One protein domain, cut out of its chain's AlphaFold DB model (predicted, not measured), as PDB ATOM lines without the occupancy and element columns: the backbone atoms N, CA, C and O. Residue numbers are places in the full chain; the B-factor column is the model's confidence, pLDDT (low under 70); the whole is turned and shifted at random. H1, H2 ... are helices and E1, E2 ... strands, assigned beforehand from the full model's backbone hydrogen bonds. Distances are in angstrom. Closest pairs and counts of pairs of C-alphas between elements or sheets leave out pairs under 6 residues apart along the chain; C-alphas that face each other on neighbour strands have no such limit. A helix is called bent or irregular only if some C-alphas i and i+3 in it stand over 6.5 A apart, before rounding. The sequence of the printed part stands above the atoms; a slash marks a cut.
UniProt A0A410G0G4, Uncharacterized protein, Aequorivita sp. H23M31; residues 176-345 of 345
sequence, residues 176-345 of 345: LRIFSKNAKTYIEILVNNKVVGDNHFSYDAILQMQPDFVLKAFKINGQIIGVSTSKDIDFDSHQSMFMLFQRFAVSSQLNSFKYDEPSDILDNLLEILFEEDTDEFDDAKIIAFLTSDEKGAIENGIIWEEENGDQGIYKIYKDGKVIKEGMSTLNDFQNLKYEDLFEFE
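What this domain is: This is residues 176 to 345 of the 345 residues of an uncharacterized protein of Aequorivita sp. H23M31 (UniProt A0A410G0G4). One long, twisted wall of nine strands runs through the domain, with H2 over one face towards the E1 end and the short H5 over the same face towards the E9 end. H4 lies off the sheet at the E1 end, beyond H2 and H3. The printed part has 170 residues, with five named helices and nine named strands in the order E1 E2 E3 H1 E4 E5 H2 H3 H4 E6 E7 E8 E9 H5; the class is mixed. The sheet, all antiparallel, has the order E1 E2 E3 E5 E4 E6 E7 E8 E9. The whole is compact, with a radius of gyration of the C-alphas of 16.8 A and spans of 50 by 35 by 29 A.

How they stand to each other: E1, residues 176 to 181, is an edge strand and forms a hairpin with E2, residues 184 to 191; N 177 and O 188 are 2.8 A apart, within hydrogen-bond range. E3, residues 194 to 198, completes a meander, each strand the antiparallel neighbour of the one before, with N 191 and O 194 at 2.9 A. H1, residues 203 to 206, only grazes the sheet. E3, H1 and E4, residues 213 to 220, form a split strand-helix-strand unit with a right-handed crossover: the two strands run the same way, with E5, residues 223 to 230, between them. E5 and E3 are antiparallel neighbours, with N 228 and O 196 within hydrogen-bond range at 2.8 A, and in the hairpin of E4 and E5 N 214 and O 229 are within hydrogen-bond range at 2.8 A. H2, residues 236 to 250, is on the sheet in two layers, helix over strands, at a height of 8.1 A; it lies over E3, slantwise at 40 degrees on the local plane. H2 is irregular, with C-alphas 237 and 240 8.3 A apart. H3, residues 252 to 255, only grazes the sheet and only just touches H4, residues 263 to 274, with 3 pairs of C-alphas within 8 A, the closest those of Gln 253 and Asn 268 at 7.5 A. H4 is not on the sheet. E6, residues 285 to 292, pairs with E4 (N 215 and O 290, 2.8 A) and begins a second meander with E7, residues 298 to 308, E8, residues 311 to 318, and E9, residues 321 to 329; N 304 and O 287, N 305 and O 313, and N 323 and O 316 are 2.7, 2.8 and 2.8 A apart. E7 bends by 88 degrees at residue 301. H5, residues 330 to 334, is on the same face as H2 at a height of 6.8 A, only just over E7, on which 3 of its 5 C-alphas fall. Every O i to N i+4 pair is within hydrogen-bond range in H5, 9 of 11 in H2 and 4 of 8 in H4; H1 and H3 are too short for one.

Where its parts are: E1 begins at C-alpha 176 (23.332, -45.096, -23.285). E7 is 24.3 A long, H2 20.9 A and H4 18.3 A. H5 ends at C-alpha 334 (32.319, -44.670, -49.501).

The domain as a whole: The farthest C-alphas, of Ser 263 and Ile 323, are 50.2 A apart. The printed part has no cut and no long link. Mean pLDDT of the printed part is 80.2; residues 252 to 253, 255 to 260, 275 to 282 and 337 to 345 are under 70.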
ATOM      1  N   LEU A 176      24.367 -44.523 -22.429       93.81
ATOM      2  CA  LEU A 176      23.332 -45.096 -23.285       93.81
ATOM      3  C   LEU A 176      22.080 -45.317 -22.453       93.81
ATOM      4  O   LEU A 176      22.154 -45.817 -21.332       93.81
ATOM      5  N   ARG A 177      20.926 -44.979 -23.012       93.94
ATOM      6  CA  ARG A 177      19.625 -45.307 -22.445       93.94
ATOM      7  C   ARG A 177      18.946 -46.324 -23.341       93.94
ATOM      8  O   ARG A 177      18.679 -46.052 -24.505       93.94
ATOM      9  N   ILE A 178      18.652 -47.485 -22.776       91.12
ATOM     10  CA  ILE A 178      18.034 -48.612 -23.466       91.12
ATOM     11  C   ILE A 178      16.636 -48.799 -22.888       91.12
ATOM     12  O   ILE A 178      16.470 -48.928 -21.673       91.12
ATOM     13  N   PHE A 179      15.619 -48.787 -23.739       88.88
ATOM     14  CA  PHE A 179      14.224 -48.898 -23.314       88.88
ATOM     15  C   PHE A 179      13.360 -49.531 -24.399       88.88
ATOM     16  O   PHE A 179      13.709 -49.542 -25.575       88.88
ATOM     17  N   SER A 180      12.194 -50.047 -24.015       83.94
ATOM     18  CA  SER A 180      11.223 -50.575 -24.973       83.94
ATOM     19  C   SER A 180      10.096 -49.577 -25.224       83.94
ATOM     20  O   SER A 180       9.514 -49.020 -24.290       83.94
ATOM     21  N   LYS A 181       9.738 -49.378 -26.494       84.12
ATOM     22  CA  LYS A 181       8.573 -48.584 -26.911       84.12
ATOM     23  C   LYS A 181       7.930 -49.245 -28.125       84.12
ATOM     24  O   LYS A 181       8.606 -49.591 -29.083       84.12
ATOM     25  N   ASN A 182       6.608 -49.427 -28.105       82.44
ATOM     26  CA  ASN A 182       5.863 -50.079 -29.195       82.44
ATOM     27  C   ASN A 182       6.441 -51.454 -29.605       82.44
ATOM     28  O   ASN A 182       6.520 -51.757 -30.793       82.44
ATOM     29  N   ALA A 183       6.862 -52.258 -28.620       77.25
ATOM     30  CA  ALA A 183       7.504 -53.563 -28.819       77.25
ATOM     31  C   ALA A 183       8.806 -53.528 -29.650       77.25
ATOM     32  O   ALA A 183       9.167 -54.529 -30.266       77.25
ATOM     33  N   LYS A 184       9.508 -52.388 -29.661       78.75
ATOM     34  CA  LYS A 184      10.851 -52.232 -30.233       78.75
ATOM     35  C   LYS A 184      11.831 -51.753 -29.166       78.75
ATOM     36  O   LYS A 184      11.438 -50.979 -28.288       78.75
ATOM     37  N   THR A 185      13.082 -52.188 -29.269       83.38
ATOM     38  CA  THR A 185      14.188 -51.749 -28.409       83.38
ATOM     39  C   THR A 185      14.776 -50.451 -28.943       83.38
ATOM     40  O   THR A 185      15.341 -50.418 -30.031       83.38
ATOM     41  N   TYR A 186      14.654 -49.381 -28.174       86.44
ATOM     42  CA  TYR A 186      15.289 -48.103 -28.452       86.44
ATOM     43  C   TYR A 186      16.572 -48.002 -27.650       86.44
ATOM     44  O   TYR A 186      16.610 -48.351 -26.468       86.44
ATOM     45  N   ILE A 187      17.603 -47.501 -28.310       89.25
ATOM     46  CA  ILE A 187      18.880 -47.167 -27.711       89.25
ATOM     47  C   ILE A 187      19.112 -45.707 -28.067       89.25
ATOM     48  O   ILE A 187      19.126 -45.354 -29.242       89.25
ATOM     49  N   GLU A 188      19.243 -44.872 -27.047       90.88
ATOM     50  CA  GLU A 188      19.585 -43.459 -27.163       90.88
ATOM     51  C   GLU A 188      20.986 -43.255 -26.594       90.88
ATOM     52  O   GLU A 188      21.300 -43.799 -25.534       90.88
ATOM     53  N   ILE A 189      21.807 -42.439 -27.249       90.69
ATOM     54  CA  ILE A 189      23.004 -41.891 -26.612       90.69
ATOM     55  C   ILE A 189      22.668 -40.543 -25.975       90.69
ATOM     56  O   ILE A 189      22.036 -39.673 -26.578       90.69
ATOM     57  N   LEU A 190      23.091 -40.390 -24.727       91.50
ATOM     58  CA  LEU A 190      22.938 -39.200 -23.914       91.50
ATOM     59  C   LEU A 190      24.310 -38.570 -23.695       91.50
ATOM     60  O   LEU A 190      25.222 -39.268 -23.263       91.50
ATOM     61  N   VAL A 191      24.424 -37.261 -23.910       89.44
ATOM     62  CA  VAL A 191      25.579 -36.440 -23.512       89.44
ATOM     63  C   VAL A 191      25.046 -35.286 -22.675       89.44
ATOM     64  O   VAL A 191      24.110 -34.597 -23.086       89.44
ATOM     65  N   ASN A 192      25.577 -35.087 -21.468       88.62
ATOM     66  CA  ASN A 192      25.078 -34.088 -20.516       88.62
ATOM     67  C   ASN A 192      23.552 -34.189 -20.288       88.62
ATOM     68  O   ASN A 192      22.845 -33.182 -20.200       88.62
ATOM     69  N   ASN A 193      23.035 -35.425 -20.218       88.44
ATOM     70  CA  ASN A 193      21.605 -35.769 -20.125       88.44
ATOM     71  C   ASN A 193      20.721 -35.305 -21.301       88.44
ATOM     72  O   ASN A 193      19.494 -35.312 -21.179       88.44
ATOM     73  N   LYS A 194      21.302 -34.923 -22.442       86.12
ATOM     74  CA  LYS A 194      20.571 -34.623 -23.680       86.12
ATOM     75  C   LYS A 194      20.716 -35.781 -24.660       86.12
ATOM     76  O   LYS A 194      21.810 -36.315 -24.798       86.12
ATOM     77  N   VAL A 195      19.633 -36.149 -25.344       86.12
ATOM     78  CA  VAL A 195      19.670 -37.161 -26.412       86.12
ATOM     79  C   VAL A 195      20.403 -36.584 -27.616       86.12
ATOM     80  O   VAL A 195      20.006 -35.534 -28.119       86.12
ATOM     81  N   VAL A 196      21.451 -37.277 -28.062       83.19
ATOM     82  CA  VAL A 196      22.280 -36.882 -29.214       83.19
ATOM     83  C   VAL A 196      22.377 -37.968 -30.293       83.19
ATOM     84  O   VAL A 196      23.167 -37.871 -31.226       83.19
ATOM     85  N   GLY A 197      21.591 -39.038 -30.191       80.06
ATOM     86  CA  GLY A 197      21.536 -40.087 -31.209       80.06
ATOM     87  C   GLY A 197      20.619 -41.234 -30.819       80.06
ATOM     88  O   GLY A 197      20.352 -41.427 -29.629       80.06
ATOM     89  N   ASP A 198      20.142 -41.977 -31.818       83.06
ATOM     90  CA  ASP A 198      19.192 -43.071 -31.638       83.06
ATOM     91  C   ASP A 198      19.288 -44.155 -32.731       83.06
ATOM     92  O   ASP A 198      19.684 -43.915 -33.875       83.06
ATOM     93  N   ASN A 199      18.951 -45.397 -32.369       81.56
ATOM     94  CA  ASN A 199      19.040 -46.561 -33.264       81.56
ATOM     95  C   ASN A 199      17.829 -46.736 -34.207       81.56
ATOM     96  O   ASN A 199      17.730 -47.758 -34.890       81.56
ATOM     97  N   HIS A 200      16.894 -45.785 -34.222       75.56
ATOM     98  CA  HIS A 200      15.659 -45.802 -35.009       75.56
ATOM     99  C   HIS A 200      15.566 -44.575 -35.931       75.56
ATOM    100  O   HIS A 200      14.478 -44.054 -36.198       75.56
ATOM    101  N   PHE A 201      16.715 -44.152 -36.456       73.94
ATOM    102  CA  PHE A 201      16.830 -43.009 -37.347       73.94
ATOM    103  C   PHE A 201      16.204 -43.296 -38.724       73.94
ATOM    104  O   PHE A 201      16.301 -44.407 -39.250       73.94
ATOM    105  N   SER A 202      15.573 -42.293 -39.337       73.06
ATOM    106  CA  SER A 202      14.972 -42.390 -40.676       73.06
ATOM    107  C   SER A 202      15.500 -41.305 -41.614       73.06
ATOM    108  O   SER A 202      15.971 -40.264 -41.161       73.06
ATOM    109  N   TYR A 203      15.379 -41.510 -42.931       72.94
ATOM    110  CA  TYR A 203      15.713 -40.478 -43.925       72.94
ATOM    111  C   TYR A 203      14.916 -39.181 -43.714       72.94
ATOM    112  O   TYR A 203      15.485 -38.096 -43.787       72.94
ATOM    113  N   ASP A 204      13.633 -39.278 -43.354       75.31
ATOM    114  CA  ASP A 204      12.815 -38.103 -43.030       75.31
ATOM    115  C   ASP A 204      13.386 -37.308 -41.846       75.31
ATOM    116  O   ASP A 204      13.339 -36.078 -41.849       75.31
ATOM    117  N   ALA A 205      13.956 -37.996 -40.849       70.50
ATOM    118  CA  ALA A 205      14.632 -37.354 -39.727       70.50
ATOM    119  C   ALA A 205      15.945 -36.678 -40.158       70.50
ATOM    120  O   ALA A 205      16.268 -35.613 -39.634       70.50
ATOM    121  N   ILE A 206      16.660 -37.226 -41.156       70.12
ATOM    122  CA  ILE A 206      17.843 -36.570 -41.743       70.12
ATOM    123  C   ILE A 206      17.460 -35.207 -42.342       70.12
ATOM    124  O   ILE A 206      18.192 -34.232 -42.201       70.12
ATOM    125  N   LEU A 207      16.300 -35.117 -42.994       71.31
ATOM    126  CA  LEU A 207      15.847 -33.894 -43.665       71.31
ATOM    127  C   LEU A 207      15.244 -32.850 -42.708       71.31
ATOM    128  O   LEU A 207      14.994 -31.718 -43.120       71.31
ATOM    129  N   GLN A 208      15.013 -33.209 -41.443       76.75
ATOM    130  CA  GLN A 208      14.437 -32.346 -40.406       76.75
ATOM    131  C   GLN A 208      15.449 -32.099 -39.278       76.75
ATOM    132  O   GLN A 208      15.169 -32.353 -38.105       76.75
ATOM    133  N   MET A 209      16.644 -31.621 -39.639       78.94
ATOM    134  CA  MET A 209      17.717 -31.368 -38.673       78.94
ATOM    135  C   MET A 209      17.329 -30.293 -37.652       78.94
ATOM    136  O   MET A 209      16.659 -29.305 -37.962       78.94
ATOM    137  N   GLN A 210      17.798 -30.467 -36.417       82.06
ATOM    138  CA  GLN A 210      17.714 -29.415 -35.405       82.06
ATOM    139  C   GLN A 210      18.689 -28.268 -35.734       82.06
ATOM    140  O   GLN A 210      19.685 -28.507 -36.418       82.06
ATOM    141  N   PRO A 211      18.426 -27.027 -35.286       85.06
ATOM    142  CA  PRO A 211      19.332 -25.895 -35.481       85.06
ATOM    143  C   PRO A 211      20.709 -26.081 -34.849       85.06
ATOM    144  O   PRO A 211      20.773 -26.415 -33.671       85.06
ATOM    145  N   ASP A 212      21.777 -25.787 -35.595       84.69
ATOM    146  CA  ASP A 212      23.178 -25.897 -35.162       84.69
ATOM    147  C   ASP A 212      23.595 -27.317 -34.743       84.69
ATOM    148  O   ASP A 212      24.215 -27.523 -33.699       84.69
ATOM    149  N   PHE A 213      23.259 -28.317 -35.560       84.94
ATOM    150  CA  PHE A 213      23.572 -29.728 -35.311       84.94
ATOM    151  C   PHE A 213      24.530 -30.299 -36.350       84.94
ATOM    152  O   PHE A 213      24.642 -29.822 -37.479       84.94
ATOM    153  N   VAL A 214      25.193 -31.376 -35.949       85.81
ATOM    154  CA  VAL A 214      25.948 -32.299 -36.784       85.81
ATOM    155  C   VAL A 214      25.211 -33.635 -36.767       85.81
ATOM    156  O   VAL A 214      24.841 -34.136 -35.707       85.81
ATOM    157  N   LEU A 215      25.000 -34.224 -37.936       87.00
ATOM    158  CA  LEU A 215      24.388 -35.533 -38.117       87.00
ATOM    159  C   LEU A 215      25.380 -36.472 -38.792       87.00
ATOM    160  O   LEU A 215      25.877 -36.175 -39.876       87.00
ATOM    161  N   LYS A 216      25.601 -37.632 -38.182       86.44
ATOM    162  CA  LYS A 216      26.293 -38.779 -38.768       86.44
ATOM    163  C   LYS A 216      25.301 -39.931 -38.867       86.44
ATOM    164  O   LYS A 216      24.692 -40.289 -37.863       86.44
ATOM    165  N   ALA A 217      25.136 -40.515 -40.046       87.25
ATOM    166  CA  ALA A 217      24.276 -41.677 -40.234       87.25
ATOM    167  C   ALA A 217      25.004 -42.788 -40.986       87.25
ATOM    168  O   ALA A 217      25.769 -42.536 -41.923       87.25
ATOM    169  N   PHE A 218      24.724 -44.021 -40.581       85.38
ATOM    170  CA  PHE A 218      25.343 -45.236 -41.086       85.38
ATOM    171  C   PHE A 218      24.262 -46.247 -41.449       85.38
ATOM    172  O   PHE A 218      23.203 -46.289 -40.820       85.38
ATOM    173  N   LYS A 219      24.549 -47.086 -42.440       85.06
ATOM    174  CA  LYS A 219      23.763 -48.270 -42.765       85.06
ATOM    175  C   LYS A 219      24.572 -49.507 -42.394       85.06
ATOM    176  O   LYS A 219      25.696 -49.665 -42.867       85.06
ATOM    177  N   ILE A 220      23.993 -50.365 -41.561       79.50
ATOM    178  CA  ILE A 220      24.600 -51.615 -41.089       79.50
ATOM    179  C   ILE A 220      23.540 -52.709 -41.204       79.50
ATOM    180  O   ILE A 220      22.428 -52.537 -40.709       79.50
ATOM    181  N   ASN A 221      23.828 -53.799 -41.923       75.06
ATOM    182  CA  ASN A 221      22.887 -54.913 -42.145       75.06
ATOM    183  C   ASN A 221      21.475 -54.485 -42.606       75.06
ATOM    184  O   ASN A 221      20.465 -55.086 -42.246       75.06
ATOM    185  N   GLY A 222      21.390 -53.419 -43.411       76.81
ATOM    186  CA  GLY A 222      20.121 -52.870 -43.906       76.81
ATOM    187  C   GLY A 222      19.401 -51.910 -42.949       76.81
ATOM    188  O   GLY A 222      18.473 -51.230 -43.383       76.81
ATOM    189  N   GLN A 223      19.836 -51.799 -41.692       77.31
ATOM    190  CA  GLN A 223      19.312 -50.846 -40.715       77.31
ATOM    191  C   GLN A 223      20.073 -49.520 -40.783       77.31
ATOM    192  O   GLN A 223      21.291 -49.500 -40.949       77.31
ATOM    193  N   ILE A 224      19.345 -48.411 -40.638       80.31
ATOM    194  CA  ILE A 224      19.929 -47.074 -40.533       80.31
ATOM    195  C   ILE A 224      20.061 -46.708 -39.060       80.31
ATOM    196  O   ILE A 224      19.099 -46.790 -38.298       80.31
ATOM    197  N   ILE A 225      21.262 -46.291 -38.678       80.38
ATOM    198  CA  ILE A 225      21.588 -45.787 -37.348       80.38
ATOM    199  C   ILE A 225      22.076 -44.355 -37.516       80.38
ATOM    200  O   ILE A 225      22.916 -44.080 -38.374       80.38
ATOM    201  N   GLY A 226      21.542 -43.442 -36.709       79.50
ATOM    202  CA  GLY A 226      21.850 -42.024 -36.803       79.50
ATOM    203  C   GLY A 226      22.240 -41.438 -35.461       79.50
ATOM    204  O   GLY A 226      21.707 -41.782 -34.408       79.50
ATOM    205  N   VAL A 227      23.193 -40.523 -35.514       77.31
ATOM    206  CA  VAL A 227      23.666 -39.766 -34.370       77.31
ATOM    207  C   VAL A 227      23.621 -38.297 -34.740       77.31
ATOM    208  O   VAL A 227      24.295 -37.875 -35.678       77.31
ATOM    209  N   SER A 228      22.808 -37.524 -34.026       77.00
ATOM    210  CA  SER A 228      22.630 -36.097 -34.255       77.00
ATOM    211  C   SER A 228      22.903 -35.326 -32.977       77.00
ATOM    212  O   SER A 228      22.146 -35.411 -32.015       77.00
ATOM    213  N   THR A 229      23.974 -34.548 -32.981       74.12
ATOM    214  CA  THR A 229      24.427 -33.792 -31.818       74.12
ATOM    215  C   THR A 229      24.519 -32.312 -32.141       74.12
ATOM    216  O   THR A 229      24.702 -31.945 -33.300       74.12
ATOM    217  N   SER A 230      24.394 -31.453 -31.138       73.88
ATOM    218  CA  SER A 230      24.633 -30.027 -31.319       73.88
ATOM    219  C   SER A 230      26.110 -29.773 -31.651       73.88
ATOM    220  O   SER A 230      26.988 -30.518 -31.217       73.88
ATOM    221  N   LYS A 231      26.402 -28.731 -32.439       75.62
ATOM    222  CA  LYS A 231      27.763 -28.376 -32.892       75.62
ATOM    223  C   LYS A 231      28.749 -28.119 -31.738       75.62
ATOM    224  O   LYS A 231      29.951 -28.172 -31.959       75.62
ATOM    225  N   ASP A 232      28.258 -27.825 -30.533       76.56
ATOM    226  CA  ASP A 232      29.054 -27.609 -29.316       76.56
ATOM    227  C   ASP A 232      29.462 -28.904 -28.595       76.56
ATOM    228  O   ASP A 232      30.267 -28.851 -27.666       76.56
ATOM    229  N   ILE A 233      28.926 -30.056 -29.001       76.19
ATOM    230  CA  ILE A 233      29.319 -31.361 -28.475       76.19
ATOM    231  C   ILE A 233      30.383 -31.950 -29.394       76.19
ATOM    232  O   ILE A 233      30.120 -32.272 -30.555       76.19
ATOM    233  N   ASP A 234      31.579 -32.115 -28.841       76.50
ATOM    234  CA  ASP A 234      32.683 -32.768 -29.526       76.50
ATOM    235  C   ASP A 234      32.403 -34.276 -29.661       76.50
ATOM    236  O   ASP A 234      32.177 -34.996 -28.687       76.50
ATOM    237  N   PHE A 235      32.375 -34.766 -30.900       72.00
ATOM    238  CA  PHE A 235      32.187 -36.189 -31.171       72.00
ATOM    239  C   PHE A 235      33.367 -37.021 -30.670       72.00
ATOM    240  O   PHE A 235      33.170 -38.153 -30.217       72.00
ATOM    241  N   ASP A 236      34.576 -36.473 -30.765       75.81
ATOM    242  CA  ASP A 236      35.810 -37.204 -30.506       75.81
ATOM    243  C   ASP A 236      35.981 -37.436 -29.000       75.81
ATOM    244  O   ASP A 236      36.368 -38.531 -28.582       75.81
ATOM    245  N   SER A 237      35.546 -36.488 -28.160       80.19
ATOM    246  CA  SER A 237      35.516 -36.655 -26.699       80.19
ATOM    247  C   SER A 237      34.570 -37.758 -26.212       80.19
ATOM    248  O   SER A 237      34.691 -38.216 -25.075       80.19
ATOM    249  N   HIS A 238      33.637 -38.217 -27.054       83.31
ATOM    250  CA  HIS A 238      32.680 -39.280 -26.724       83.31
ATOM    251  C   HIS A 238      32.765 -40.484 -27.667       83.31
ATOM    252  O   HIS A 238      31.857 -41.321 -27.676       83.31
ATOM    253  N   GLN A 239      33.851 -40.607 -28.440       81.56
ATOM    254  CA  GLN A 239      34.005 -41.635 -29.471       81.56
ATOM    255  C   GLN A 239      33.725 -43.049 -28.944       81.56
ATOM    256  O   GLN A 239      32.973 -43.791 -29.573       81.56
ATOM    257  N   SER A 240      34.245 -43.421 -27.769       82.56
ATOM    258  CA  SER A 240      34.026 -44.767 -27.221       82.56
ATOM    259  C   SER A 240      32.560 -45.038 -26.867       82.56
ATOM    260  O   SER A 240      32.089 -46.159 -27.051       82.56
ATOM    261  N   MET A 241      31.799 -44.021 -26.445       86.56
ATOM    262  CA  MET A 241      30.357 -44.161 -26.224       86.56
ATOM    263  C   MET A 241      29.607 -44.317 -27.542       86.56
ATOM    264  O   MET A 241      28.681 -45.121 -27.618       86.56
ATOM    265  N   PHE A 242      30.014 -43.597 -28.587       82.44
ATOM    266  CA  PHE A 242      29.435 -43.772 -29.917       82.44
ATOM    267  C   PHE A 242      29.717 -45.165 -30.488       82.44
ATOM    268  O   PHE A 242      28.808 -45.774 -31.048       82.44
ATOM    269  N   MET A 243      30.922 -45.707 -30.291       80.88
ATOM    270  CA  MET A 243      31.244 -47.078 -30.705       80.88
ATOM    271  C   MET A 243      30.382 -48.106 -29.959       80.88
ATOM    272  O   MET A 243      29.798 -48.992 -30.580       80.88
ATOM    273  N   LEU A 244      30.224 -47.955 -28.639       84.44
ATOM    274  CA  LEU A 244      29.337 -48.815 -27.844       84.44
ATOM    275  C   LEU A 244      27.871 -48.688 -28.264       84.44
ATOM    276  O   LEU A 244      27.175 -49.694 -28.385       84.44
ATOM    277  N   PHE A 245      27.409 -47.463 -28.522       86.25
ATOM    278  CA  PHE A 245      26.078 -47.199 -29.057       86.25
ATOM    279  C   PHE A 245      25.860 -47.952 -30.369       86.25
ATOM    280  O   PHE A 245      24.867 -48.663 -30.500       86.25
ATOM    281  N   GLN A 246      26.794 -47.832 -31.314       80.00
ATOM    282  CA  GLN A 246      26.723 -48.515 -32.602       80.00
ATOM    283  C   GLN A 246      26.707 -50.039 -32.414       80.00
ATOM    284  O   GLN A 246      25.838 -50.698 -32.978       80.00
ATOM    285  N   ARG A 247      27.576 -50.586 -31.550       80.88
ATOM    286  CA  ARG A 247      27.620 -52.023 -31.224       80.88
ATOM    287  C   ARG A 247      26.284 -52.522 -30.672       80.88
ATOM    288  O   ARG A 247      25.766 -53.544 -31.112       80.88
ATOM    289  N   PHE A 248      25.687 -51.787 -29.739       83.88
ATOM    290  CA  PHE A 248      24.384 -52.149 -29.181       83.88
ATOM    291  C   PHE A 248      23.255 -51.981 -30.204       83.88
ATOM    292  O   PHE A 248      22.348 -52.807 -30.256       83.88
ATOM    293  N   ALA A 249      23.313 -50.942 -31.036       80.38
ATOM    294  CA  ALA A 249      22.298 -50.647 -32.039       80.38
ATOM    295  C   ALA A 249      22.179 -51.738 -33.110       80.38
ATOM    296  O   ALA A 249      21.071 -51.975 -33.593       80.38
ATOM    297  N   VAL A 250      23.283 -52.408 -33.451       76.12
ATOM    298  CA  VAL A 250      23.303 -53.498 -34.443       76.12
ATOM    299  C   VAL A 250      23.114 -54.879 -33.831       76.12
ATOM    300  O   VAL A 250      22.703 -55.793 -34.541       76.12
ATOM    301  N   SER A 251      23.349 -55.027 -32.522       76.69
ATOM    302  CA  SER A 251      23.283 -56.320 -31.845       76.69
ATOM    303  C   SER A 251      21.924 -56.993 -32.045       76.69
ATOM    304  O   SER A 251      20.880 -56.539 -31.558       76.69
ATOM    305  N   SER A 252      21.942 -58.138 -32.730       67.25
ATOM    306  CA  SER A 252      20.760 -58.982 -32.902       67.25
ATOM    307  C   SER A 252      20.177 -59.433 -31.558       67.25
ATOM    308  O   SER A 252      18.958 -59.568 -31.440       67.25
ATOM    309  N   GLN A 253      21.007 -59.573 -30.518       68.50
ATOM    310  CA  GLN A 253      20.574 -59.903 -29.158       68.50
ATOM    311  C   GLN A 253      19.729 -58.786 -28.520       68.50
ATOM    312  O   GLN A 253      18.816 -59.079 -27.759       68.50
ATOM    313  N   LEU A 254      19.938 -57.510 -28.858       73.00
ATOM    314  CA  LEU A 254      19.077 -56.418 -28.367       73.00
ATOM    315  C   LEU A 254      17.857 -56.180 -29.262       73.00
ATOM    316  O   LEU A 254      16.792 -55.784 -28.778       73.00
ATOM    317  N   ASN A 255      17.996 -56.443 -30.563       65.69
ATOM    318  CA  ASN A 255      16.962 -56.166 -31.561       65.69
ATOM    319  C   ASN A 255      15.924 -57.295 -31.720       65.69
ATOM    320  O   ASN A 255      14.797 -57.032 -32.139       65.69
ATOM    321  N   SER A 256      16.269 -58.546 -31.397       59.88
ATOM    322  CA  SER A 256      15.381 -59.712 -31.578       59.88
ATOM    323  C   SER A 256      14.511 -60.042 -30.364       59.88
ATOM    324  O   SER A 256      13.521 -60.772 -30.486       59.88
ATOM    325  N   PHE A 257      14.843 -59.507 -29.195       61.25
ATOM    326  CA  PHE A 257      14.166 -59.880 -27.966       61.25
ATOM    327  C   PHE A 257      12.874 -59.087 -27.741       61.25
ATOM    328  O   PHE A 257      12.820 -57.859 -27.804       61.25
ATOM    329  N   LYS A 258      11.810 -59.822 -27.410       60.75
ATOM    330  CA  LYS A 258      10.558 -59.272 -26.886       60.75
ATOM    331  C   LYS A 258      10.624 -59.352 -25.367       60.75
ATOM    332  O   LYS A 258      10.502 -60.442 -24.819       60.75
ATOM    333  N   TYR A 259      10.854 -58.227 -24.701       65.88
ATOM    334  CA  TYR A 259      11.002 -58.204 -23.247       65.88
ATOM    335  C   TYR A 259       9.679 -57.870 -22.553       65.88
ATOM    336  O   TYR A 259       9.106 -56.806 -22.794       65.88
ATOM    337  N   ASP A 260       9.243 -58.748 -21.648       64.94
ATOM    338  CA  ASP A 260       8.205 -58.434 -20.658       64.94
ATOM    339  C   ASP A 260       8.817 -57.774 -19.397       64.94
ATOM    340  O   ASP A 260       8.144 -56.992 -18.722       64.94
ATOM    341  N   GLU A 261      10.104 -58.026 -19.107       77.94
ATOM    342  CA  GLU A 261      10.817 -57.580 -17.899       77.94
ATOM    343  C   GLU A 261      12.218 -56.999 -18.226       77.94
ATOM    344  O   GLU A 261      13.064 -57.696 -18.785       77.94
ATOM    345  N   PRO A 262      12.519 -55.735 -17.862       78.00
ATOM    346  CA  PRO A 262      13.813 -55.098 -18.148       78.00
ATOM    347  C   PRO A 262      15.039 -55.747 -17.490       78.00
ATOM    348  O   PRO A 262      16.149 -55.583 -17.985       78.00
ATOM    349  N   SER A 263      14.873 -56.469 -16.376       81.12
ATOM    350  CA  SER A 263      15.990 -57.143 -15.694       81.12
ATOM    351  C   SER A 263      16.693 -58.167 -16.584       81.12
ATOM    352  O   SER A 263      17.896 -58.360 -16.448       81.12
ATOM    353  N   ASP A 264      15.965 -58.772 -17.520       78.44
ATOM    354  CA  ASP A 264      16.488 -59.827 -18.390       78.44
ATOM    355  C   ASP A 264      17.445 -59.255 -19.450       78.44
ATOM    356  O   ASP A 264      18.353 -59.936 -19.917       78.44
ATOM    357  N   ILE A 265      17.288 -57.973 -19.802       78.44
ATOM    358  CA  ILE A 265      18.197 -57.263 -20.714       78.44
ATOM    359  C   ILE A 265      19.564 -57.067 -20.054       78.44
ATOM    360  O   ILE A 265      20.585 -57.181 -20.726       78.44
ATOM    361  N   LEU A 266      19.596 -56.760 -18.751       84.31
ATOM    362  CA  LEU A 266      20.845 -56.483 -18.040       84.31
ATOM    363  C   LEU A 266      21.810 -57.668 -18.139       84.31
ATOM    364  O   LEU A 266      22.981 -57.467 -18.448       84.31
ATOM    365  N   ASP A 267      21.320 -58.887 -17.927       77.81
ATOM    366  CA  ASP A 267      22.169 -60.075 -17.994       77.81
ATOM    367  C   ASP A 267      22.711 -60.325 -19.416       77.81
ATOM    368  O   ASP A 267      23.891 -60.643 -19.552       77.81
ATOM    369  N   ASN A 268      21.918 -60.056 -20.462       78.06
ATOM    370  CA  ASN A 268      22.354 -60.170 -21.863       78.06
ATOM    371  C   ASN A 268      23.336 -59.067 -22.289       78.06
ATOM    372  O   ASN A 268      24.197 -59.296 -23.133       78.06
ATOM    373  N   LEU A 269      23.254 -57.861 -21.708       81.31
ATOM    374  CA  LEU A 269      24.190 -56.775 -22.032       81.31
ATOM    375  C   LEU A 269      25.643 -57.164 -21.762       81.31
ATOM    376  O   LEU A 269      26.542 -56.658 -22.427       81.31
ATOM    377  N   LEU A 270      25.881 -58.058 -20.804       74.25
ATOM    378  CA  LEU A 270      27.223 -58.553 -20.533       74.25
ATOM    379  C   LEU A 270      27.745 -59.461 -21.627       74.25
ATOM    380  O   LEU A 270      28.914 -59.340 -21.976       74.25
ATOM    381  N   GLU A 271      26.897 -60.333 -22.167       73.94
ATOM    382  CA  GLU A 271      27.281 -61.187 -23.288       73.94
ATOM    383  C   GLU A 271      27.750 -60.307 -24.445       73.94
ATOM    384  O   GLU A 271      28.867 -60.477 -24.909       73.94
ATOM    385  N   ILE A 272      27.004 -59.247 -24.770       75.06
ATOM    386  CA  ILE A 272      27.370 -58.298 -25.832       75.06
ATOM    387  C   ILE A 272      28.681 -57.561 -25.540       75.06
ATOM    388  O   ILE A 272      29.426 -57.267 -26.467       75.06
ATOM    389  N   LEU A 273      28.976 -57.210 -24.286       74.00
ATOM    390  CA  LEU A 273      30.216 -56.499 -23.942       74.00
ATOM    391  C   LEU A 273      31.448 -57.405 -23.996       74.00
ATOM    392  O   LEU A 273      32.535 -56.918 -24.309       74.00
ATOM    393  N   PHE A 274      31.276 -58.686 -23.671       70.75
ATOM    394  CA  PHE A 274      32.356 -59.665 -23.559       70.75
ATOM    395  C   PHE A 274      32.484 -60.602 -24.761       70.75
ATOM    396  O   PHE A 274      33.453 -61.356 -24.817       70.75
ATOM    397  N   GLU A 275      31.550 -60.572 -25.712       68.94
ATOM    398  CA  GLU A 275      31.692 -61.275 -26.986       68.94
ATOM    399  C   GLU A 275      32.919 -60.713 -27.723       68.94
ATOM    400  O   GLU A 275      33.099 -59.493 -27.796       68.94
ATOM    401  N   GLU A 276      33.796 -61.587 -28.219       56.44
ATOM    402  CA  GLU A 276      34.886 -61.169 -29.108       56.44
ATOM    403  C   GLU A 276      34.281 -60.589 -30.394       56.44
ATOM    404  O   GLU A 276      33.219 -61.042 -30.822       56.44
ATOM    405  N   ASP A 277      34.925 -59.550 -30.943       53.88
ATOM    406  CA  ASP A 277      34.443 -58.737 -32.067       53.88
ATOM    407  C   ASP A 277      33.667 -59.566 -33.099       53.88
ATOM    408  O   ASP A 277      34.209 -60.456 -33.754       53.88
ATOM    409  N   THR A 278      32.371 -59.281 -33.229       51.50
ATOM    410  CA  THR A 278      31.573 -59.850 -34.305       51.50
ATOM    411  C   THR A 278      31.886 -59.074 -35.582       51.50
ATOM    412  O   THR A 278      31.860 -57.841 -35.588       51.50
ATOM    413  N   ASP A 279      32.114 -59.793 -36.685       54.75
ATOM    414  CA  ASP A 279      32.317 -59.247 -38.043       54.75
ATOM    415  C   ASP A 279      31.200 -58.261 -38.487       54.75
ATOM    416  O   ASP A 279      31.314 -57.585 -39.506       54.75
ATOM    417  N   GLU A 280      30.099 -58.158 -37.730       56.94
ATOM    418  CA  GLU A 280      28.939 -57.309 -38.011       56.94
ATOM    419  C   GLU A 280      29.252 -55.802 -38.018       56.94
ATOM    420  O   GLU A 280      28.521 -55.037 -38.653       56.94
ATOM    421  N   PHE A 281      30.305 -55.355 -37.323       58.88
ATOM    422  CA  PHE A 281      30.668 -53.933 -37.277       58.88
ATOM    423  C   PHE A 281      31.516 -53.481 -38.472       58.88
ATOM    424  O   PHE A 281      31.414 -52.325 -38.891       58.88
ATOM    425  N   ASP A 282      32.299 -54.387 -39.062       63.06
ATOM    426  CA  ASP A 282      33.167 -54.089 -40.210       63.06
ATOM    427  C   ASP A 282      32.366 -53.693 -41.467       63.06
ATOM    428  O   ASP A 282      32.881 -53.017 -42.360       63.06
ATOM    429  N   ASP A 283      31.076 -54.034 -41.510       71.38
ATOM    430  CA  ASP A 283      30.166 -53.711 -42.612       71.38
ATOM    431  C   ASP A 283      29.484 -52.333 -42.492       71.38
ATOM    432  O   ASP A 283      28.644 -51.976 -43.333       71.38
ATOM    433  N   ALA A 284      29.821 -51.529 -41.477       79.75
ATOM    434  CA  ALA A 284      29.216 -50.217 -41.285       79.75
ATOM    435  C   ALA A 284      29.595 -49.224 -42.397       79.75
ATOM    436  O   ALA A 284      30.752 -48.837 -42.556       79.75
ATOM    437  N   LYS A 285      28.595 -48.751 -43.153       86.62
ATOM    438  CA  LYS A 285      28.792 -47.810 -44.271       86.62
ATOM    439  C   LYS A 285      28.160 -46.465 -43.972       86.62
ATOM    440  O   LYS A 285      26.985 -46.398 -43.616       86.62
ATOM    441  N   ILE A 286      28.913 -45.385 -44.150       87.38
ATOM    442  CA  ILE A 286      28.404 -44.023 -43.969       87.38
ATOM    443  C   ILE A 286      27.370 -43.747 -45.063       87.38
ATOM    444  O   ILE A 286      27.616 -44.024 -46.236       87.38
ATOM    445  N   ILE A 287      26.225 -43.182 -44.683       90.31
ATOM    446  CA  ILE A 287      25.207 -42.691 -45.624       90.31
ATOM    447  C   ILE A 287      24.969 -41.190 -45.490       90.31
ATOM    448  O   ILE A 287      24.464 -40.582 -46.424       90.31
ATOM    449  N   ALA A 288      25.334 -40.567 -44.366       90.69
ATOM    450  CA  ALA A 288      25.268 -39.117 -44.238       90.69
ATOM    451  C   ALA A 288      26.299 -38.568 -43.250       90.69
ATOM    452  O   ALA A 288      26.525 -39.139 -42.182       90.69
ATOM    453  N   PHE A 289      26.856 -37.412 -43.595       90.56
ATOM    454  CA  PHE A 289      27.519 -36.489 -42.684       90.56
ATOM    455  C   PHE A 289      27.007 -35.091 -43.026       90.56
ATOM    456  O   PHE A 289      27.341 -34.579 -44.089       90.56
ATOM    457  N   LEU A 290      26.183 -34.484 -42.177       90.56
ATOM    458  CA  LEU A 290      25.552 -33.191 -42.446       90.56
ATOM    459  C   LEU A 290      25.721 -32.241 -41.264       90.56
ATOM    460  O   LEU A 290      25.794 -32.667 -40.115       90.56
ATOM    461  N   THR A 291      25.727 -30.948 -41.551       90.81
ATOM    462  CA  THR A 291      25.641 -29.872 -40.563       90.81
ATOM    463  C   THR A 291      24.451 -28.986 -40.892       90.81
ATOM    464  O   THR A 291      24.130 -28.815 -42.069       90.81
ATOM    465  N   SER A 292      23.797 -28.434 -39.876       91.06
ATOM    466  CA  SER A 292      22.685 -27.498 -40.040       91.06
ATOM    467  C   SER A 292      23.015 -26.093 -39.542       91.06
ATOM    468  O   SER A 292      23.863 -25.906 -38.666       91.06
ATOM    469  N   ASP A 293      22.328 -25.105 -40.108       90.81
ATOM    470  CA  ASP A 293      22.390 -23.706 -39.683       90.81
ATOM    471  C   ASP A 293      21.514 -23.426 -38.441       90.81
ATOM    472  O   ASP A 293      20.819 -24.309 -37.928       90.81
ATOM    473  N   GLU A 294      21.484 -22.164 -38.001       90.19
ATOM    474  CA  GLU A 294      20.666 -21.655 -36.882       90.19
ATOM    475  C   GLU A 294      19.137 -21.836 -37.062       90.19
ATOM    476  O   GLU A 294      18.353 -21.543 -36.155       90.19
ATOM    477  N   LYS A 295      18.673 -22.298 -38.231       89.88
ATOM    478  CA  LYS A 295      17.258 -22.577 -38.539       89.88
ATOM    479  C   LYS A 295      16.983 -24.062 -38.757       89.88
ATOM    480  O   LYS A 295      15.825 -24.419 -38.975       89.88
ATOM    481  N   GLY A 296      18.004 -24.916 -38.687       87.62
ATOM    482  CA  GLY A 296      17.888 -26.353 -38.936       87.62
ATOM    483  C   GLY A 296      17.920 -26.732 -40.419       87.62
ATOM    484  O   GLY A 296      17.638 -27.878 -40.758       87.62
ATOM    485  N   ALA A 297      18.254 -25.806 -41.323       91.12
ATOM    486  CA  ALA A 297      18.460 -26.136 -42.731       91.12
ATOM    487  C   ALA A 297      19.852 -26.747 -42.933       91.12
ATOM    488  O   ALA A 297      20.806 -26.334 -42.276       91.12
ATOM    489  N   ILE A 298      19.978 -27.714 -43.849       91.88
ATOM    490  CA  ILE A 298      21.272 -28.329 -44.186       91.88
ATOM    491  C   ILE A 298      22.208 -27.246 -44.729       91.88
ATOM    492  O   ILE A 298      21.923 -26.640 -45.759       91.88
ATOM    493  N   GLU A 299      23.330 -27.040 -44.050       93.25
ATOM    494  CA  GLU A 299      24.346 -26.040 -44.365       93.25
ATOM    495  C   GLU A 299      25.474 -26.666 -45.195       93.25
ATOM    496  O   GLU A 299      25.719 -26.252 -46.328       93.25
ATOM    497  N   ASN A 300      26.118 -27.712 -44.671       92.06
ATOM    498  CA  ASN A 300      27.228 -28.401 -45.331       92.06
ATOM    499  C   ASN A 300      27.143 -29.914 -45.144       92.06
ATOM    500  O   ASN A 300      26.597 -30.386 -44.145       92.06
ATOM    501  N   GLY A 301      27.756 -30.667 -46.058       91.62
ATOM    502  CA  GLY A 301      28.006 -32.094 -45.882       91.62
ATOM    503  C   GLY A 301      27.606 -32.946 -47.079       91.62
ATOM    504  O   GLY A 301      27.515 -32.468 -48.206       91.62
ATOM    505  N   ILE A 302      27.380 -34.232 -46.842       92.25
ATOM    506  CA  ILE A 302      27.061 -35.221 -47.862       92.25
ATOM    507  C   ILE A 302      26.002 -36.207 -47.360       92.25
ATOM    508  O   ILE A 302      25.982 -36.571 -46.187       92.25
ATOM    509  N   ILE A 303      25.128 -36.645 -48.259       92.88
ATOM    510  CA  ILE A 303      24.129 -37.689 -48.020       92.88
ATOM    511  C   ILE A 303      24.041 -38.612 -49.231       92.88
ATOM    512  O   ILE A 303      24.203 -38.151 -50.360       92.88
ATOM    513  N   TRP A 304      23.747 -39.881 -48.984       93.06
ATOM    514  CA  TRP A 304      23.322 -40.890 -49.940       93.06
ATOM    515  C   TRP A 304      21.960 -41.436 -49.507       93.06
ATOM    516  O   TRP A 304      21.790 -41.824 -48.353       93.06
ATOM    517  N   GLU A 305      20.999 -41.450 -50.424       90.75
ATOM    518  CA  GLU A 305      19.639 -41.941 -50.217       90.75
ATOM    519  C   GLU A 305      19.362 -43.105 -51.169       90.75
ATOM    520  O   GLU A 305      19.559 -42.997 -52.380       90.75
ATOM    521  N   GLU A 306      18.925 -44.231 -50.610       89.75
ATOM    522  CA  GLU A 306      18.620 -45.443 -51.370       89.75
ATOM    523  C   GLU A 306      17.386 -45.252 -52.259       89.75
ATOM    524  O   GLU A 306      16.317 -44.888 -51.772       89.75
ATOM    525  N   GLU A 307      17.504 -45.579 -53.547       89.00
ATOM    526  CA  GLU A 307      16.355 -45.623 -54.461       89.00
ATOM    527  C   GLU A 307      15.940 -47.057 -54.799       89.00
ATOM    528  O   GLU A 307      14.749 -47.372 -54.845       89.00
ATOM    529  N   ASN A 308      16.908 -47.933 -55.090       83.56
ATOM    530  CA  ASN A 308      16.626 -49.302 -55.516       83.56
ATOM    531  C   ASN A 308      17.796 -50.248 -55.210       83.56
ATOM    532  O   ASN A 308      18.752 -50.353 -55.986       83.56
ATOM    533  N   GLY A 309      17.701 -50.957 -54.083       80.81
ATOM    534  CA  GLY A 309      18.729 -51.888 -53.628       80.81
ATOM    535  C   GLY A 309      20.041 -51.159 -53.346       80.81
ATOM    536  O   GLY A 309      20.092 -50.233 -52.547       80.81
ATOM    537  N   ASP A 310      21.114 -51.542 -54.032       83.25
ATOM    538  CA  ASP A 310      22.423 -50.922 -53.798       83.25
ATOM    539  C   ASP A 310      22.619 -49.583 -54.523       83.25
ATOM    540  O   ASP A 310      23.670 -48.970 -54.353       83.25
ATOM    541  N   GLN A 311      21.653 -49.124 -55.331       92.56
ATOM    542  CA  GLN A 311      21.709 -47.843 -56.046       92.56
ATOM    543  C   GLN A 311      20.962 -46.743 -55.289       92.56
ATOM    544  O   GLN A 311      19.844 -46.949 -54.806       92.56
ATOM    545  N   GLY A 312      21.557 -45.555 -55.257       92.62
ATOM    546  CA  GLY A 312      20.967 -44.384 -54.624       92.62
ATOM    547  C   GLY A 312      21.459 -43.068 -55.213       92.62
ATOM    548  O   GLY A 312      22.393 -43.038 -56.023       92.62
ATOM    549  N   ILE A 313      20.819 -41.983 -54.790       94.38
ATOM    550  CA  ILE A 313      21.204 -40.612 -55.122       94.38
ATOM    551  C   ILE A 313      22.087 -40.084 -54.001       94.38
ATOM    552  O   ILE A 313      21.700 -40.125 -52.836       94.38
ATOM    553  N   TYR A 314      23.241 -39.518 -54.349       93.94
ATOM    554  CA  TYR A 314      24.014 -38.717 -53.411       93.94
ATOM    555  C   TYR A 314      23.882 -37.224 -53.698       93.94
ATOM    556  O   TYR A 314      23.789 -36.802 -54.854       93.94
ATOM    557  N   LYS A 315      23.936 -36.415 -52.639       93.75
ATOM    558  CA  LYS A 315      23.984 -34.950 -52.693       93.75
ATOM    559  C   LYS A 315      25.098 -34.437 -51.797       93.75
ATOM    560  O   LYS A 315      25.263 -34.912 -50.676       93.75
ATOM    561  N   ILE A 316      25.828 -33.443 -52.290       92.94
ATOM    562  CA  ILE A 316      26.849 -32.709 -51.544       92.94
ATOM    563  C   ILE A 316      26.363 -31.277 -51.348       92.94
ATOM    564  O   ILE A 316      26.047 -30.596 -52.326       92.94
ATOM    565  N   TYR A 317      26.347 -30.825 -50.101       92.69
ATOM    566  CA  TYR A 317      25.929 -29.497 -49.677       92.69
ATOM    567  C   TYR A 317      27.132 -28.643 -49.275       92.69
ATOM    568  O   TYR A 317      28.035 -29.120 -48.586       92.69
ATOM    569  N   LYS A 318      27.108 -27.371 -49.674       92.94
ATOM    570  CA  LYS A 318      28.007 -26.323 -49.185       92.94
ATOM    571  C   LYS A 318      27.262 -24.993 -49.120       92.94
ATOM    572  O   LYS A 318      26.564 -24.643 -50.077       92.94
ATOM    573  N   ASP A 319      27.398 -24.271 -48.011       92.94
ATOM    574  CA  ASP A 319      26.751 -22.975 -47.761       92.94
ATOM    575  C   ASP A 319      25.233 -22.982 -48.060       92.94
ATOM    576  O   ASP A 319      24.683 -22.080 -48.705       92.94
ATOM    577  N   GLY A 320      24.551 -24.057 -47.661       92.12
ATOM    578  CA  GLY A 320      23.108 -24.240 -47.827       92.12
ATOM    579  C   GLY A 320      22.653 -24.658 -49.229       92.12
ATOM    580  O   GLY A 320      21.454 -24.646 -49.517       92.12
ATOM    581  N   LYS A 321      23.576 -24.995 -50.140       93.69
ATOM    582  CA  LYS A 321      23.262 -25.337 -51.539       93.69
ATOM    583  C   LYS A 321      23.839 -26.682 -51.942       93.69
ATOM    584  O   LYS A 321      24.959 -27.017 -51.577       93.69
ATOM    585  N   VAL A 322      23.106 -27.408 -52.786       94.94
ATOM    586  CA  VAL A 322      23.628 -28.609 -53.451       94.94
ATOM    587  C   VAL A 322      24.662 -28.186 -54.494       94.94
ATOM    588  O   VAL A 322      24.323 -27.523 -55.474       94.94
ATOM    589  N   ILE A 323      25.923 -28.564 -54.285       94.81
ATOM    590  CA  ILE A 323      27.032 -28.286 -55.211       94.81
ATOM    591  C   ILE A 323      27.326 -29.459 -56.148       94.81
ATOM    592  O   ILE A 323      27.937 -29.272 -57.200       94.81
ATOM    593  N   LYS A 324      26.886 -30.668 -55.783       93.38
ATOM    594  CA  LYS A 324      27.028 -31.880 -56.591       93.38
ATOM    595  C   LYS A 324      25.907 -32.859 -56.267       93.38
ATOM    596  O   LYS A 324      25.548 -33.022 -55.105       93.38
ATOM    597  N   GLU A 325      25.405 -33.526 -57.293       94.94
ATOM    598  CA  GLU A 325      24.401 -34.581 -57.191       94.94
ATOM    599  C   GLU A 325      24.698 -35.652 -58.241       94.94
ATOM    600  O   GLU A 325      25.215 -35.346 -59.323       94.94
ATOM    601  N   GLY A 326      24.396 -36.907 -57.931       93.44
ATOM    602  CA  GLY A 326      24.514 -37.994 -58.891       93.44
ATOM    603  C   GLY A 326      24.023 -39.325 -58.342       93.44
ATOM    604  O   GLY A 326      23.679 -39.441 -57.171       93.44
ATOM    605  N   MET A 327      24.024 -40.333 -59.207       95.06
ATOM    606  CA  MET A 327      23.753 -41.716 -58.821       95.06
ATOM    607  C   MET A 327      25.054 -42.404 -58.413       95.06
ATOM    608  O   MET A 327      26.083 -42.219 -59.072       95.06
ATOM    609  N   SER A 328      25.012 -43.222 -57.367       93.81
ATOM    610  CA  SER A 328      26.122 -44.099 -56.989       93.81
ATOM    611  C   SER A 328      25.622 -45.346 -56.272       93.81
ATOM    612  O   SER A 328      24.556 -45.336 -55.647       93.81
ATOM    613  N   THR A 329      26.439 -46.404 -56.287       94.06
ATOM    614  CA  THR A 329      26.255 -47.459 -55.292       94.06
ATOM    615  C   THR A 329      26.653 -46.962 -53.904       94.06
ATOM    616  O   THR A 329      27.429 -46.008 -53.786       94.06
ATOM    617  N   LEU A 330      26.182 -47.625 -52.845       91.06
ATOM    618  CA  LEU A 330      26.645 -47.325 -51.486       91.06
ATOM    619  C   LEU A 330      28.158 -47.564 -51.319       91.06
ATOM    620  O   LEU A 330      28.816 -46.825 -50.590       91.06
ATOM    621  N   ASN A 331      28.727 -48.556 -52.013       90.31
ATOM    622  CA  ASN A 331      30.171 -48.827 -51.988       90.31
ATOM    623  C   ASN A 331      30.973 -47.732 -52.697       90.31
ATOM    624  O   ASN A 331      31.990 -47.281 -52.179       90.31
ATOM    625  N   ASP A 332      30.512 -47.276 -53.862       91.38
ATOM    626  CA  ASP A 332      31.167 -46.181 -54.583       91.38
ATOM    627  C   ASP A 332      31.082 -44.872 -53.792       91.38
ATOM    628  O   ASP A 332      32.036 -44.096 -53.778       91.38
ATOM    629  N   PHE A 333      29.967 -44.659 -53.085       91.25
ATOM    630  CA  PHE A 333      29.784 -43.525 -52.187       91.25
ATOM    631  C   PHE A 333      30.852 -43.474 -51.085       91.25
ATOM    632  O   PHE A 333      31.379 -42.396 -50.820       91.25
ATOM    633  N   GLN A 334      31.254 -44.624 -50.520       88.69
ATOM    634  CA  GLN A 334      32.319 -44.670 -49.501       88.69
ATOM    635  C   GLN A 334      33.670 -44.156 -50.026       88.69
ATOM    636  O   GLN A 334      34.495 -43.688 -49.248       88.69
ATOM    637  N   ASN A 335      33.900 -44.246 -51.340       86.31
ATOM    638  CA  ASN A 335      35.153 -43.856 -51.989       86.31
ATOM    639  C   ASN A 335      35.158 -42.405 -52.488       86.31
ATOM    640  O   ASN A 335      36.154 -41.956 -53.067       86.31
ATOM    641  N   LEU A 336      34.061 -41.660 -52.312       82.00
ATOM    642  CA  LEU A 336      34.066 -40.228 -52.587       82.00
ATOM    643  C   LEU A 336      35.074 -39.576 -51.639       82.00
ATOM    644  O   LEU A 336      34.925 -39.643 -50.424       82.00
ATOM    645  N   LYS A 337      36.137 -38.986 -52.200       62.50
ATOM    646  CA  LYS A 337      37.201 -38.364 -51.410       62.50
ATOM    647  C   LYS A 337      36.622 -37.257 -50.534       62.50
ATOM    648  O   LYS A 337      36.293 -36.177 -51.015       62.50
ATOM    649  N   TYR A 338      36.532 -37.550 -49.243       61.31
ATOM    650  CA  TYR A 338      36.090 -36.628 -48.204       61.31
ATOM    651  C   TYR A 338      37.022 -35.407 -48.070       61.31
ATOM    652  O   TYR A 338      36.582 -34.343 -47.653       61.31
ATOM    653  N   GLU A 339      38.281 -35.527 -48.503       49.34
ATOM    654  CA  GLU A 339      39.299 -34.464 -48.467       49.34
ATOM    655  C   GLU A 339      38.911 -33.203 -49.266       49.34
ATOM    656  O   GLU A 339      39.319 -32.111 -48.893       49.34
ATOM    657  N   ASP A 340      38.061 -33.310 -50.295       45.50
ATOM    658  CA  ASP A 340      37.564 -32.140 -51.046       45.50
ATOM    659  C   ASP A 340      36.368 -31.439 -50.351       45.50
ATOM    660  O   ASP A 340      35.896 -30.394 -50.810       45.50
ATOM    661  N   LEU A 341      35.838 -32.022 -49.266       51.31
ATOM    662  CA  LEU A 341      34.649 -31.555 -48.536       51.31
ATOM    663  C   LEU A 341      34.964 -31.000 -47.146       51.31
ATOM    664  O   LEU A 341      34.148 -30.245 -46.619       51.31
ATOM    665  N   PHE A 342      36.122 -31.346 -46.575       49.69
ATOM    666  CA  PHE A 342      36.503 -31.004 -45.207       49.69
ATOM    667  C   PHE A 342      37.768 -30.135 -45.108       49.69
ATOM    668  O   PHE A 342      38.649 -30.412 -44.302       49.69
ATOM    669  N   GLU A 343      37.843 -29.032 -45.856       37.53
ATOM    670  CA  GLU A 343      38.586 -27.854 -45.368       37.53
ATOM    671  C   GLU A 343      37.733 -27.162 -44.283       37.53
ATOM    672  O   GLU A 343      37.174 -26.089 -44.496       37.53
ATOM    673  N   PHE A 344      37.550 -27.828 -43.139       38.88
ATOM    674  CA  PHE A 344      37.082 -27.195 -41.906       38.88
ATOM    675  C   PHE A 344      38.302 -27.099 -40.987       38.88
ATOM    676  O   PHE A 344      38.606 -28.046 -40.265       38.88
ATOM    677  N   GLU A 345      39.044 -25.996 -41.106       30.25
ATOM    678  CA  GLU A 345      40.006 -25.560 -40.081       30.25
ATOM    679  C   GLU A 345      39.292 -24.839 -38.934       30.25
ATOM    680  O   GLU A 345      38.365 -24.039 -39.222       30.25
TER     681      GLU A 345